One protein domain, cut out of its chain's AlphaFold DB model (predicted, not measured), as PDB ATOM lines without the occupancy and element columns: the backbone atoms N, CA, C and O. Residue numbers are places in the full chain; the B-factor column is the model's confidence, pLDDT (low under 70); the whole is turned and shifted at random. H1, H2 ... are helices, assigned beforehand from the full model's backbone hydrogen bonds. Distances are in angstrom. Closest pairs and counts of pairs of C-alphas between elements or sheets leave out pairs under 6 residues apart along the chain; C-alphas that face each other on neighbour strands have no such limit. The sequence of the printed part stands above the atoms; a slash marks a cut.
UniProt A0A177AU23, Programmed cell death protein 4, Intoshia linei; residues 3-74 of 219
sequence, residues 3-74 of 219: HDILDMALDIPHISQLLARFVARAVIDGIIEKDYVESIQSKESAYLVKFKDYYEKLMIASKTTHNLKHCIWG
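What this domain is: This is residues 3 to 74 of the 219 residues of the protein "Programmed cell death protein 4" of Intoshia linei (UniProt A0A177AU23). A long helix, H4, runs along the length of the domain with a second helix, H2, packed slantwise on it; H1 stands at one end of this pair, about perpendicular to H4, and H5 folds back at the other end onto both H2 and H4. H3 is a short helix set off from this body, on an arch of loop between H2 and H4. The printed part has 72 residues with five named helices, in the order H1, H2, H3, H4, H5, and no named strand, and its class is all helix. It is compact, with a radius of gyration of the C-alphas of 12.0 A, and spans 35 by 24 by 18 A.

How they stand to each other: H4, residues 46 to 64, touches H2, residues 15 to 28, with 23 pairs of C-alphas within 8 A. The closest C-alphas are those of Ser 16 and Phe 51, 4.4 A apart, and the two helices run the same way at a steep tilt of 40 degrees. H5, residues 68 to 73, forms a helical hairpin with H4, opposite ways at a shallow tilt of 27 degrees. H4 touches it with residues 58 to 62 alone, and the closest C-alphas are those of Ser 62 and Leu 68, 5.6 A apart. H5 also touches H2, at residues 21 to 25 of H2 alone, opposite ways at a shallow tilt of 23 degrees; the closest C-alphas are those of Arg 21 and Ile 72, 5.4 A apart. H1, residues 5 to 11, touches H2 at residues 15 to 16 alone, with the C-alphas of Ala 9 and Ile 15 closest at 5.7 A, at a steep tilt of 55 degrees, opposite ways. H1 and H4 only just touch, with 3 pairs of C-alphas within 8 A, the closest being those of Ile 5 and Tyr 47, 7.0 A apart. H3, residues 34 to 39, is close to H2 but not clearly touching, with the C-alphas of Val 27 and Lys 34 closest at 6.0 A. H3 and H4 are near each other, their closest C-alphas 8.4 A apart, while H3 is apart from H1 and H5. Every O i to N i+4 pair is within hydrogen-bond range in H2, H3 and H5, against 13 of 15 in H4 and 1 of 3 in H1, where 3 of 4 O i to N i+3 pairs are within range.

Where its parts are: H4 is 28.1 A from first to last C-alpha, from Ala 46 at (176.797, 133.148, 92.240) to Thr 64 at (149.318, 135.071, 86.685). H2 measures 19.8 A, H1 10.3 A, H3 8.9 A and H5 8.6 A. H1 begins at C-alpha 5, (175.435, 141.708, 97.424), and H5 ends at C-alpha 73, (156.435, 139.400, 99.914).

The domain as a whole: The two C-alphas farthest apart are those of Asp 7 and His 66, at 35.2 A. The printed part has no cut. The links H1 to H2, H2 to H3 and H4 to H5 are tight, and the link H3 to H4 is short. The mean pLDDT of the printed part is 85.8; residues 65 to 70 and residue 74 are under 70.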
ATOM      1  N   HIS A   3     175.778 145.572  93.635       85.12
ATOM      2  CA  HIS A   3     177.237 145.578  93.736       85.12
ATOM      3  C   HIS A   3     177.715 145.011  95.088       85.12
ATOM      4  O   HIS A   3     178.596 144.164  95.138       85.12
ATOM      5  N   ASP A   4     177.035 145.389  96.173       88.94
ATOM      6  CA  ASP A   4     177.404 145.028  97.552       88.94
ATOM      7  C   ASP A   4     176.740 143.719  98.017       88.94
ATOM      8  O   ASP A   4     176.677 143.423  99.209       88.94
ATOM      9  N   ILE A   5     176.193 142.922  97.090       88.81
ATOM     10  CA  ILE A   5     175.435 141.708  97.424       88.81
ATOM     11  C   ILE A   5     176.294 140.666  98.148       88.81
ATOM     12  O   ILE A   5     175.766 139.895  98.943       88.81
ATOM     13  N   LEU A   6     177.602 140.643  97.870       89.31
ATOM     14  CA  LEU A   6     178.561 139.757  98.528       89.31
ATOM     15  C   LEU A   6     178.762 140.150  99.992       89.31
ATOM     16  O   LEU A   6     178.703 139.280 100.856       89.31
ATOM     17  N   ASP A   7     178.903 141.446 100.267       91.19
ATOM     18  CA  ASP A   7     179.045 141.958 101.630       91.19
ATOM     19  C   ASP A   7     177.750 141.741 102.420       91.19
ATOM     20  O   ASP A   7     177.767 141.209 103.526       91.19
ATOM     21  N   MET A   8     176.596 142.032 101.813       91.38
ATOM     22  CA  MET A   8     175.291 141.788 102.438       91.38
ATOM     23  C   MET A   8     175.009 140.300 102.685       91.38
ATOM     24  O   MET A   8     174.246 139.962 103.590       91.38
ATOM     25  N   ALA A   9     175.594 139.397 101.892       90.94
ATOM     26  CA  ALA A   9     175.434 137.958 102.085       90.94
ATOM     27  C   ALA A   9     176.102 137.450 103.371       90.94
ATOM     28  O   ALA A   9     175.725 136.375 103.841       90.94
ATOM     29  N   LEU A  10     177.054 138.205 103.939       91.62
ATOM     30  CA  LEU A  10     177.686 137.880 105.220       91.62
ATOM     31  C   LEU A  10     176.670 137.933 106.366       91.62
ATOM     32  O   LEU A  10     176.648 137.038 107.208       91.62
ATOM     33  N   ASP A  11     175.785 138.930 106.340       94.94
ATOM     34  CA  ASP A  11     174.771 139.132 107.377       94.94
ATOM     35  C   ASP A  11     173.428 138.473 107.029       94.94
ATOM     36  O   ASP A  11     172.656 138.092 107.912       94.94
ATOM     37  N   ILE A  12     173.116 138.343 105.734       91.06
ATOM     38  CA  ILE A  12     171.802 137.915 105.243       91.06
ATOM     39  C   ILE A  12     171.965 136.698 104.313       91.06
ATOM     40  O   ILE A  12     172.103 136.851 103.094       91.06
ATOM     41  N   PRO A  13     171.830 135.461 104.833       86.88
ATOM     42  CA  PRO A  13     172.036 134.226 104.063       86.88
ATOM     43  C   PRO A  13     171.145 134.090 102.815       86.88
ATOM     44  O   PRO A  13     171.483 133.391 101.857       86.88
ATOM     45  N   HIS A  14     169.992 134.764 102.816       87.94
ATOM     46  CA  HIS A  14     168.981 134.730 101.756       87.94
ATOM     47  C   HIS A  14     168.904 136.036 100.945       87.94
ATOM     48  O   HIS A  14     167.873 136.327 100.331       87.94
ATOM     49  N   ILE A  15     169.978 136.833 100.918       93.50
ATOM     50  CA  ILE A  15     169.975 138.176 100.319       93.50
ATOM     51  C   ILE A  15     169.531 138.194  98.852       93.50
ATOM     52  O   ILE A  15     168.733 139.046  98.470       93.50
ATOM     53  N   SER A  16     169.949 137.214  98.041       93.06
ATOM     54  CA  SER A  16     169.557 137.125  96.627       93.06
ATOM     55  C   SER A  16     168.039 137.063  96.444       93.06
ATOM     56  O   SER A  16     167.496 137.712  95.557       93.06
ATOM     57  N   GLN A  17     167.346 136.304  97.298       91.88
ATOM     58  CA  GLN A  17     165.888 136.163  97.255       91.88
ATOM     59  C   GLN A  17     165.200 137.443  97.729       91.88
ATOM     60  O   GLN A  17     164.199 137.864  97.153       91.88
ATOM     61  N   LEU A  18     165.732 138.062  98.786       90.31
ATOM     62  CA  LEU A  18     165.194 139.300  99.342       90.31
ATOM     63  C   LEU A  18     165.307 140.453  98.338       90.31
ATOM     64  O   LEU A  18     164.318 141.135  98.073       90.31
ATOM     65  N   LEU A  19     166.483 140.622  97.727       93.00
ATOM     66  CA  LEU A  19     166.710 141.620  96.685       93.00
ATOM     67  C   LEU A  19     165.852 141.344  95.451       93.00
ATOM     68  O   LEU A  19     165.277 142.282  94.910       93.00
ATOM     69  N   ALA A  20     165.702 140.082  95.034       92.38
ATOM     70  CA  ALA A  20     164.852 139.727  93.896       92.38
ATOM     71  C   ALA A  20     163.402 140.178  94.108       92.38
ATOM     72  O   ALA A  20     162.808 140.770  93.210       92.38
ATOM     73  N   ARG A  21     162.852 139.980  95.313       91.44
ATOM     74  CA  ARG A  21     161.516 140.475  95.686       91.44
ATOM     75  C   ARG A  21     161.440 141.997  95.668       91.44
ATOM     76  O   ARG A  21     160.496 142.552  95.111       91.44
ATOM     77  N   PHE A  22     162.437 142.664  96.247       91.44
ATOM     78  CA  PHE A  22     162.483 144.123  96.303       91.44
ATOM     79  C   PHE A  22     162.526 144.742  94.899       91.44
ATOM     80  O   PHE A  22     161.715 145.609  94.579       91.44
ATOM     81  N   VAL A  23     163.413 144.243  94.035       92.31
ATOM     82  CA  VAL A  23     163.552 144.713  92.652       92.31
ATOM     83  C   VAL A  23     162.319 144.357  91.824       92.31
ATOM     84  O   VAL A  23     161.807 145.224  91.123       92.31
ATOM     85  N   ALA A  24     161.768 143.143  91.950       91.38
ATOM     86  CA  ALA A  24     160.514 142.772  91.286       91.38
ATOM     87  C   ALA A  24     159.370 143.723  91.661       91.38
ATOM     88  O   ALA A  24     158.632 144.172  90.785       91.38
ATOM     89  N   ARG A  25     159.247 144.101  92.943       89.31
ATOM     90  CA  ARG A  25     158.246 145.087  93.371       89.31
ATOM     91  C   ARG A  25     158.476 146.447  92.733       89.31
ATOM     92  O   ARG A  25     157.520 147.023  92.228       89.31
ATOM     93  N   ALA A  26     159.714 146.933  92.756       91.44
ATOM     94  CA  ALA A  26     160.072 148.226  92.190       91.44
ATOM     95  C   ALA A  26     159.800 148.291  90.678       91.44
ATOM     96  O   ALA A  26     159.311 149.307  90.196       91.44
ATOM     97  N   VAL A  27     160.037 147.197  89.947       91.44
ATOM     98  CA  VAL A  27     159.708 147.099  88.517       91.44
ATOM     99  C   VAL A  27     158.198 147.108  88.290       91.44
ATOM    100  O   VAL A  27     157.705 147.844  87.441       91.44
ATOM    101  N   ILE A  28     157.439 146.336  89.071       87.69
ATOM    102  CA  ILE A  28     155.969 146.290  88.975       87.69
ATOM    103  C   ILE A  28     155.333 147.643  89.321       87.69
ATOM    104  O   ILE A  28     154.319 148.006  88.733       87.69
ATOM    105  N   ASP A  29     155.926 148.388  90.254       89.00
ATOM    106  CA  ASP A  29     155.487 149.736  90.630       89.00
ATOM    107  C   ASP A  29     155.972 150.833  89.671       89.00
ATOM    108  O   ASP A  29     155.657 152.002  89.885       89.00
ATOM    109  N   GLY A  30     156.725 150.487  88.621       89.38
ATOM    110  CA  GLY A  30     157.254 151.448  87.650       89.38
ATOM    111  C   GLY A  30     158.356 152.358  88.201       89.38
ATOM    112  O   GLY A  30     158.649 153.390  87.611       89.38
ATOM    113  N   ILE A  31     158.963 151.993  89.335       95.06
ATOM    114  CA  ILE A  31     160.082 152.720  89.954       95.06
ATOM    115  C   ILE A  31     161.397 152.386  89.236       95.06
ATOM    116  O   ILE A  31     162.278 153.233  89.129       95.06
ATOM    117  N   ILE A  32     161.543 151.141  88.769       92.50
ATOM    118  CA  ILE A  32     162.723 150.652  88.042       92.50
ATOM    119  C   ILE A  32     162.277 150.100  86.688       92.50
ATOM    120  O   ILE A  32     161.316 149.339  86.606       92.50
ATOM    121  N   GLU A  33     163.001 150.437  85.623       92.12
ATOM    122  CA  GLU A  33     162.754 149.868  84.299       92.12
ATOM    123  C   GLU A  33     163.183 148.398  84.232       92.12
ATOM    124  O   GLU A  33     164.240 148.005  84.733       92.12
ATOM    125  N   LYS A  34     162.374 147.562  83.577       89.94
ATOM    126  CA  LYS A  34     162.663 146.128  83.440       89.94
ATOM    127  C   LYS A  34     163.983 145.879  82.700       89.94
ATOM    128  O   LYS A  34     164.762 145.028  83.127       89.94
ATOM    129  N   ASP A  35     164.245 146.655  81.653       89.38
ATOM    130  CA  ASP A  35     165.424 146.518  80.792       89.38
ATOM    131  C   ASP A  35     166.719 146.799  81.562       89.38
ATOM    132  O   ASP A  35     167.731 146.121  81.368       89.38
ATOM    133  N   TYR A  36     166.664 147.723  82.529       88.12
ATOM    134  CA  TYR A  36     167.772 147.968  83.447       88.12
ATOM    135  C   TYR A  36     168.139 146.697  84.223       88.12
ATOM    136  O   TYR A  36     169.314 146.340  84.311       88.12
ATOM    137  N   VAL A  37     167.149 145.957  84.729       88.00
ATOM    138  CA  VAL A  37     167.397 144.724  85.496       88.00
ATOM    139  C   VAL A  37     167.933 143.600  84.600       88.00
ATOM    140  O   VAL A  37     168.809 142.825  84.998       88.00
ATOM    141  N   GLU A  38     167.445 143.517  83.364       85.62
ATOM    142  CA  GLU A  38     167.909 142.528  82.388       85.62
ATOM    143  C   GLU A  38     169.364 142.779  81.967       85.62
ATOM    144  O   GLU A  38     170.120 141.812  81.820       85.62
ATOM    145  N   SER A  39     169.794 144.044  81.912       86.31
ATOM    146  CA  SER A  39     171.158 144.450  81.537       86.31
ATOM    147  C   SER A  39     172.258 144.058  82.541       86.31
ATOM    148  O   SER A  39     173.433 144.003  82.178       86.31
ATOM    149  N   ILE A  40     171.901 143.733  83.790       85.06
ATOM    150  CA  ILE A  40     172.866 143.388  84.848       85.06
ATOM    151  C   ILE A  40     173.638 142.112  84.482       85.06
ATOM    152  O   ILE A  40     173.045 141.069  84.199       85.06
ATOM    153  N   GLN A  41     174.966 142.127  84.546       79.62
ATOM    154  CA  GLN A  41     175.758 140.927  84.271       79.62
ATOM    155  C   GLN A  41     175.680 139.947  85.450       79.62
ATOM    156  O   GLN A  41     176.242 140.163  86.516       79.62
ATOM    157  N   SER A  42     174.971 138.829  85.276       74.12
ATOM    158  CA  SER A  42     174.781 137.852  86.359       74.12
ATOM    159  C   SER A  42     175.981 136.939  86.591       74.12
ATOM    160  O   SER A  42     176.076 136.342  87.657       74.12
ATOM    161  N   LYS A  43     176.903 136.828  85.627       71.88
ATOM    162  CA  LYS A  43     178.067 135.925  85.703       71.88
ATOM    163  C   LYS A  43     179.133 136.379  86.706       71.88
ATOM    164  O   LYS A  43     180.023 135.599  87.020       71.88
ATOM    165  N   GLU A  44     179.029 137.604  87.211       75.19
ATOM    166  CA  GLU A  44     180.000 138.200  88.132       75.19
ATOM    167  C   GLU A  44     179.954 137.573  89.532       75.19
ATOM    168  O   GLU A  44     180.968 137.540  90.226       75.19
ATOM    169  N   SER A  45     178.811 137.021  89.963       82.56
ATOM    170  CA  SER A  45     178.738 136.291  91.231       82.56
ATOM    171  C   SER A  45     177.617 135.253  91.271       82.56
ATOM    172  O   SER A  45     176.534 135.439  90.712       82.56
ATOM    173  N   ALA A  46     177.827 134.168  92.022       88.69
ATOM    174  CA  ALA A  46     176.797 133.148  92.240       88.69
ATOM    175  C   ALA A  46     175.522 133.722  92.897       88.69
ATOM    176  O   ALA A  46     174.419 133.228  92.653       88.69
ATOM    177  N   TYR A  47     175.653 134.778  93.707       89.38
ATOM    178  CA  TYR A  47     174.521 135.468  94.327       89.38
ATOM    179  C   TYR A  47     173.717 136.295  93.320       89.38
ATOM    180  O   TYR A  47     172.490 136.336  93.438       89.38
ATOM    181  N   LEU A  48     174.369 136.895  92.318       89.81
ATOM    182  CA  LEU A  48     173.703 137.608  91.222       89.81
ATOM    183  C   LEU A  48     172.996 136.643  90.265       89.81
ATOM    184  O   LEU A  48     171.867 136.920  89.860       89.81
ATOM    185  N   VAL A  49     173.594 135.482  89.968       91.06
ATOM    186  CA  VAL A  49     172.911 134.402  89.227       91.06
ATOM    187  C   VAL A  49     171.636 133.981  89.956       91.06
ATOM    188  O   VAL A  49     170.560 133.977  89.361       91.06
ATOM    189  N   LYS A  50     171.735 133.684  91.260       91.75
ATOM    190  CA  LYS A  50     170.569 133.326  92.084       91.75
ATOM    191  C   LYS A  50     169.530 134.443  92.103       91.75
ATOM    192  O   LYS A  50     168.348 134.167  91.951       91.75
ATOM    193  N   PHE A  51     169.951 135.692  92.283       93.75
ATOM    194  CA  PHE A  51     169.057 136.848  92.263       93.75
ATOM    195  C   PHE A  51     168.253 136.912  90.957       93.75
ATOM    196  O   PHE A  51     167.029 137.015  91.023       93.75
ATOM    197  N   LYS A  52     168.909 136.788  89.791       92.06
ATOM    198  CA  LYS A  52     168.226 136.812  88.489       92.06
ATOM    199  C   LYS A  52     167.217 135.677  88.339       92.06
ATOM    200  O   LYS A  52     166.074 135.945  87.988       92.06
ATOM    201  N   ASP A  53     167.601 134.448  88.684       92.31
ATOM    202  CA  ASP A  53     166.701 133.287  88.629       92.31
ATOM    203  C   ASP A  53     165.448 133.484  89.509       92.31
ATOM    204  O   ASP A  53     164.321 133.241  89.072       92.31
ATOM    205  N   TYR A  54     165.611 133.998  90.734       91.31
ATOM    206  CA  TYR A  54     164.472 134.320  91.603       91.31
ATOM    207  C   TYR A  54     163.616 135.463  91.053       91.31
ATOM    208  O   TYR A  54     162.387 135.386  91.114       91.31
ATOM    209  N   TYR A  55     164.240 136.517  90.530       92.31
ATOM    210  CA  TYR A  55     163.543 137.661  89.951       92.31
ATOM    211  C   TYR A  55     162.683 137.236  88.755       92.31
ATOM    212  O   TYR A  55     161.497 137.548  88.719       92.31
ATOM    213  N   GLU A  56     163.231 136.452  87.825       91.38
ATOM    214  CA  GLU A  56     162.499 135.955  86.655       91.38
ATOM    215  C   GLU A  56     161.281 135.118  87.060       91.38
ATOM    216  O   GLU A  56     160.171 135.358  86.578       91.38
ATOM    217  N   LYS A  57     161.448 134.197  88.017       90.38
ATOM    218  CA  LYS A  57     160.340 133.394  88.562       90.38
ATOM    219  C   LYS A  57     159.242 134.264  89.171       90.38
ATOM    220  O   LYS A  57     158.062 134.012  88.928       90.38
ATOM    221  N   LEU A  58     159.614 135.299  89.927       88.88
ATOM    222  CA  LEU A  58     158.659 136.239  90.516       88.88
ATOM    223  C   LEU A  58     157.924 137.053  89.449       88.88
ATOM    224  O   LEU A  58     156.712 137.210  89.557       88.88
ATOM    225  N   MET A  59     158.619 137.513  88.408       88.69
ATOM    226  CA  MET A  59     158.019 138.266  87.300       88.69
ATOM    227  C   MET A  59     157.086 137.413  86.429       88.69
ATOM    228  O   MET A  59     156.164 137.939  85.805       88.69
ATOM    229  N   ILE A  60     157.307 136.098  86.357       87.94
ATOM    230  CA  ILE A  60     156.369 135.164  85.719       87.94
ATOM    231  C   ILE A  60     155.138 134.992  86.609       87.94
ATOM    232  O   ILE A  60     154.017 135.201  86.151       87.94
ATOM    233  N   ALA A  61     155.342 134.667  87.889       83.00
ATOM    234  CA  ALA A  61     154.254 134.445  88.837       83.00
ATOM    235  C   ALA A  61     153.358 135.686  88.990       83.00
ATOM    236  O   ALA A  61     152.131 135.570  89.003       83.00
ATOM    237  N   SER A  62     153.954 136.881  88.997       81.69
ATOM    238  CA  SER A  62     153.240 138.151  89.115       81.69
ATOM    239  C   SER A  62     152.239 138.384  87.981       81.69
ATOM    240  O   SER A  62     151.202 138.998  88.208       81.69
ATOM    241  N   LYS A  63     152.498 137.875  86.769       80.25
ATOM    242  CA  LYS A  63     151.574 138.002  85.626       80.25
ATOM    243  C   LYS A  63     150.321 137.141  85.780       80.25
ATOM    244  O   LYS A  63     149.286 137.473  85.214       80.25
ATOM    245  N   THR A  64     150.415 136.035  86.513       74.81
ATOM    246  CA  THR A  64     149.318 135.071  86.685       74.81
ATOM    247  C   THR A  64     148.487 135.360  87.935       74.81
ATOM    248  O   THR A  64     147.325 134.970  88.015       74.81
ATOM    249  N   THR A  65     149.056 136.040  88.932       69.50
ATOM    250  CA  THR A  65     148.400 136.255  90.227       69.50
ATOM    251  C   THR A  65     147.622 137.566  90.301       69.50
ATOM    252  O   THR A  65     148.179 138.634  90.066       69.50
ATOM    253  N   HIS A  66     146.381 137.513  90.795       63.88
ATOM    254  CA  HIS A  66     145.594 138.712  91.121       63.88
ATOM    255  C   HIS A  66     146.127 139.489  92.345       63.88
ATOM    256  O   HIS A  66     145.859 140.679  92.476       63.88
ATOM    257  N   ASN A  67     146.919 138.848  93.219       68.00
ATOM    258  CA  ASN A  67     147.476 139.448  94.439       68.00
ATOM    259  C   ASN A  67     149.009 139.552  94.387       68.00
ATOM    260  O   ASN A  67     149.732 138.820  95.067       68.00
ATOM    261  N   LEU A  68     149.501 140.522  93.612       69.31
ATOM    262  CA  LEU A  68     150.929 140.817  93.420       69.31
ATOM    263  C   LEU A  68     151.708 140.968  94.738       69.31
ATOM    264  O   LEU A  68     152.831 140.486  94.858       69.31
ATOM    265  N   LYS A  69     151.100 141.586  95.760       66.94
ATOM    266  CA  LYS A  69     151.729 141.770  97.080       66.94
ATOM    267  C   LYS A  69     152.047 140.439  97.767       66.94
ATOM    268  O   LYS A  69     153.150 140.291  98.290       66.94
ATOM    269  N   HIS A  70     151.121 139.479  97.723       66.88
ATOM    270  CA  HIS A  70     151.319 138.146  98.303       66.88
ATOM    271  C   HIS A  70     152.337 137.334  97.501       66.88
ATOM    272  O   HIS A  70     153.116 136.587  98.083       66.88
ATOM    273  N   CYS A  71     152.372 137.512  96.177       70.44
ATOM    274  CA  CYS A  71     153.356 136.857  95.321       70.44
ATOM    275  C   CYS A  71     154.788 137.323  95.630       70.44
ATOM    276  O   CYS A  71     155.715 136.516  95.643       70.44
ATOM    277  N   ILE A  72     154.973 138.620  95.885       74.25
ATOM    278  CA  ILE A  72     156.304 139.199  96.080       74.25
ATOM    279  C   ILE A  72     156.786 139.005  97.516       74.25
ATOM    280  O   ILE A  72     157.870 138.474  97.730       74.25
ATOM    281  N   TRP A  73     155.994 139.397  98.513       72.69
ATOM    282  CA  TRP A  73     156.435 139.400  99.914       72.69
ATOM    283  C   TRP A  73     156.030 138.148 100.694       72.69
ATOM    284  O   TRP A  73     156.470 137.960 101.827       72.69
ATOM    285  N   GLY A  74     155.226 137.274 100.088       67.25
ATOM    286  CA  GLY A  74     154.552 136.200 100.801       67.25
ATOM    287  C   GLY A  74     153.345 136.707 101.591       67.25
ATOM    288  O   GLY A  74     152.996 137.890 101.592       67.25
TER     289      GLY A  74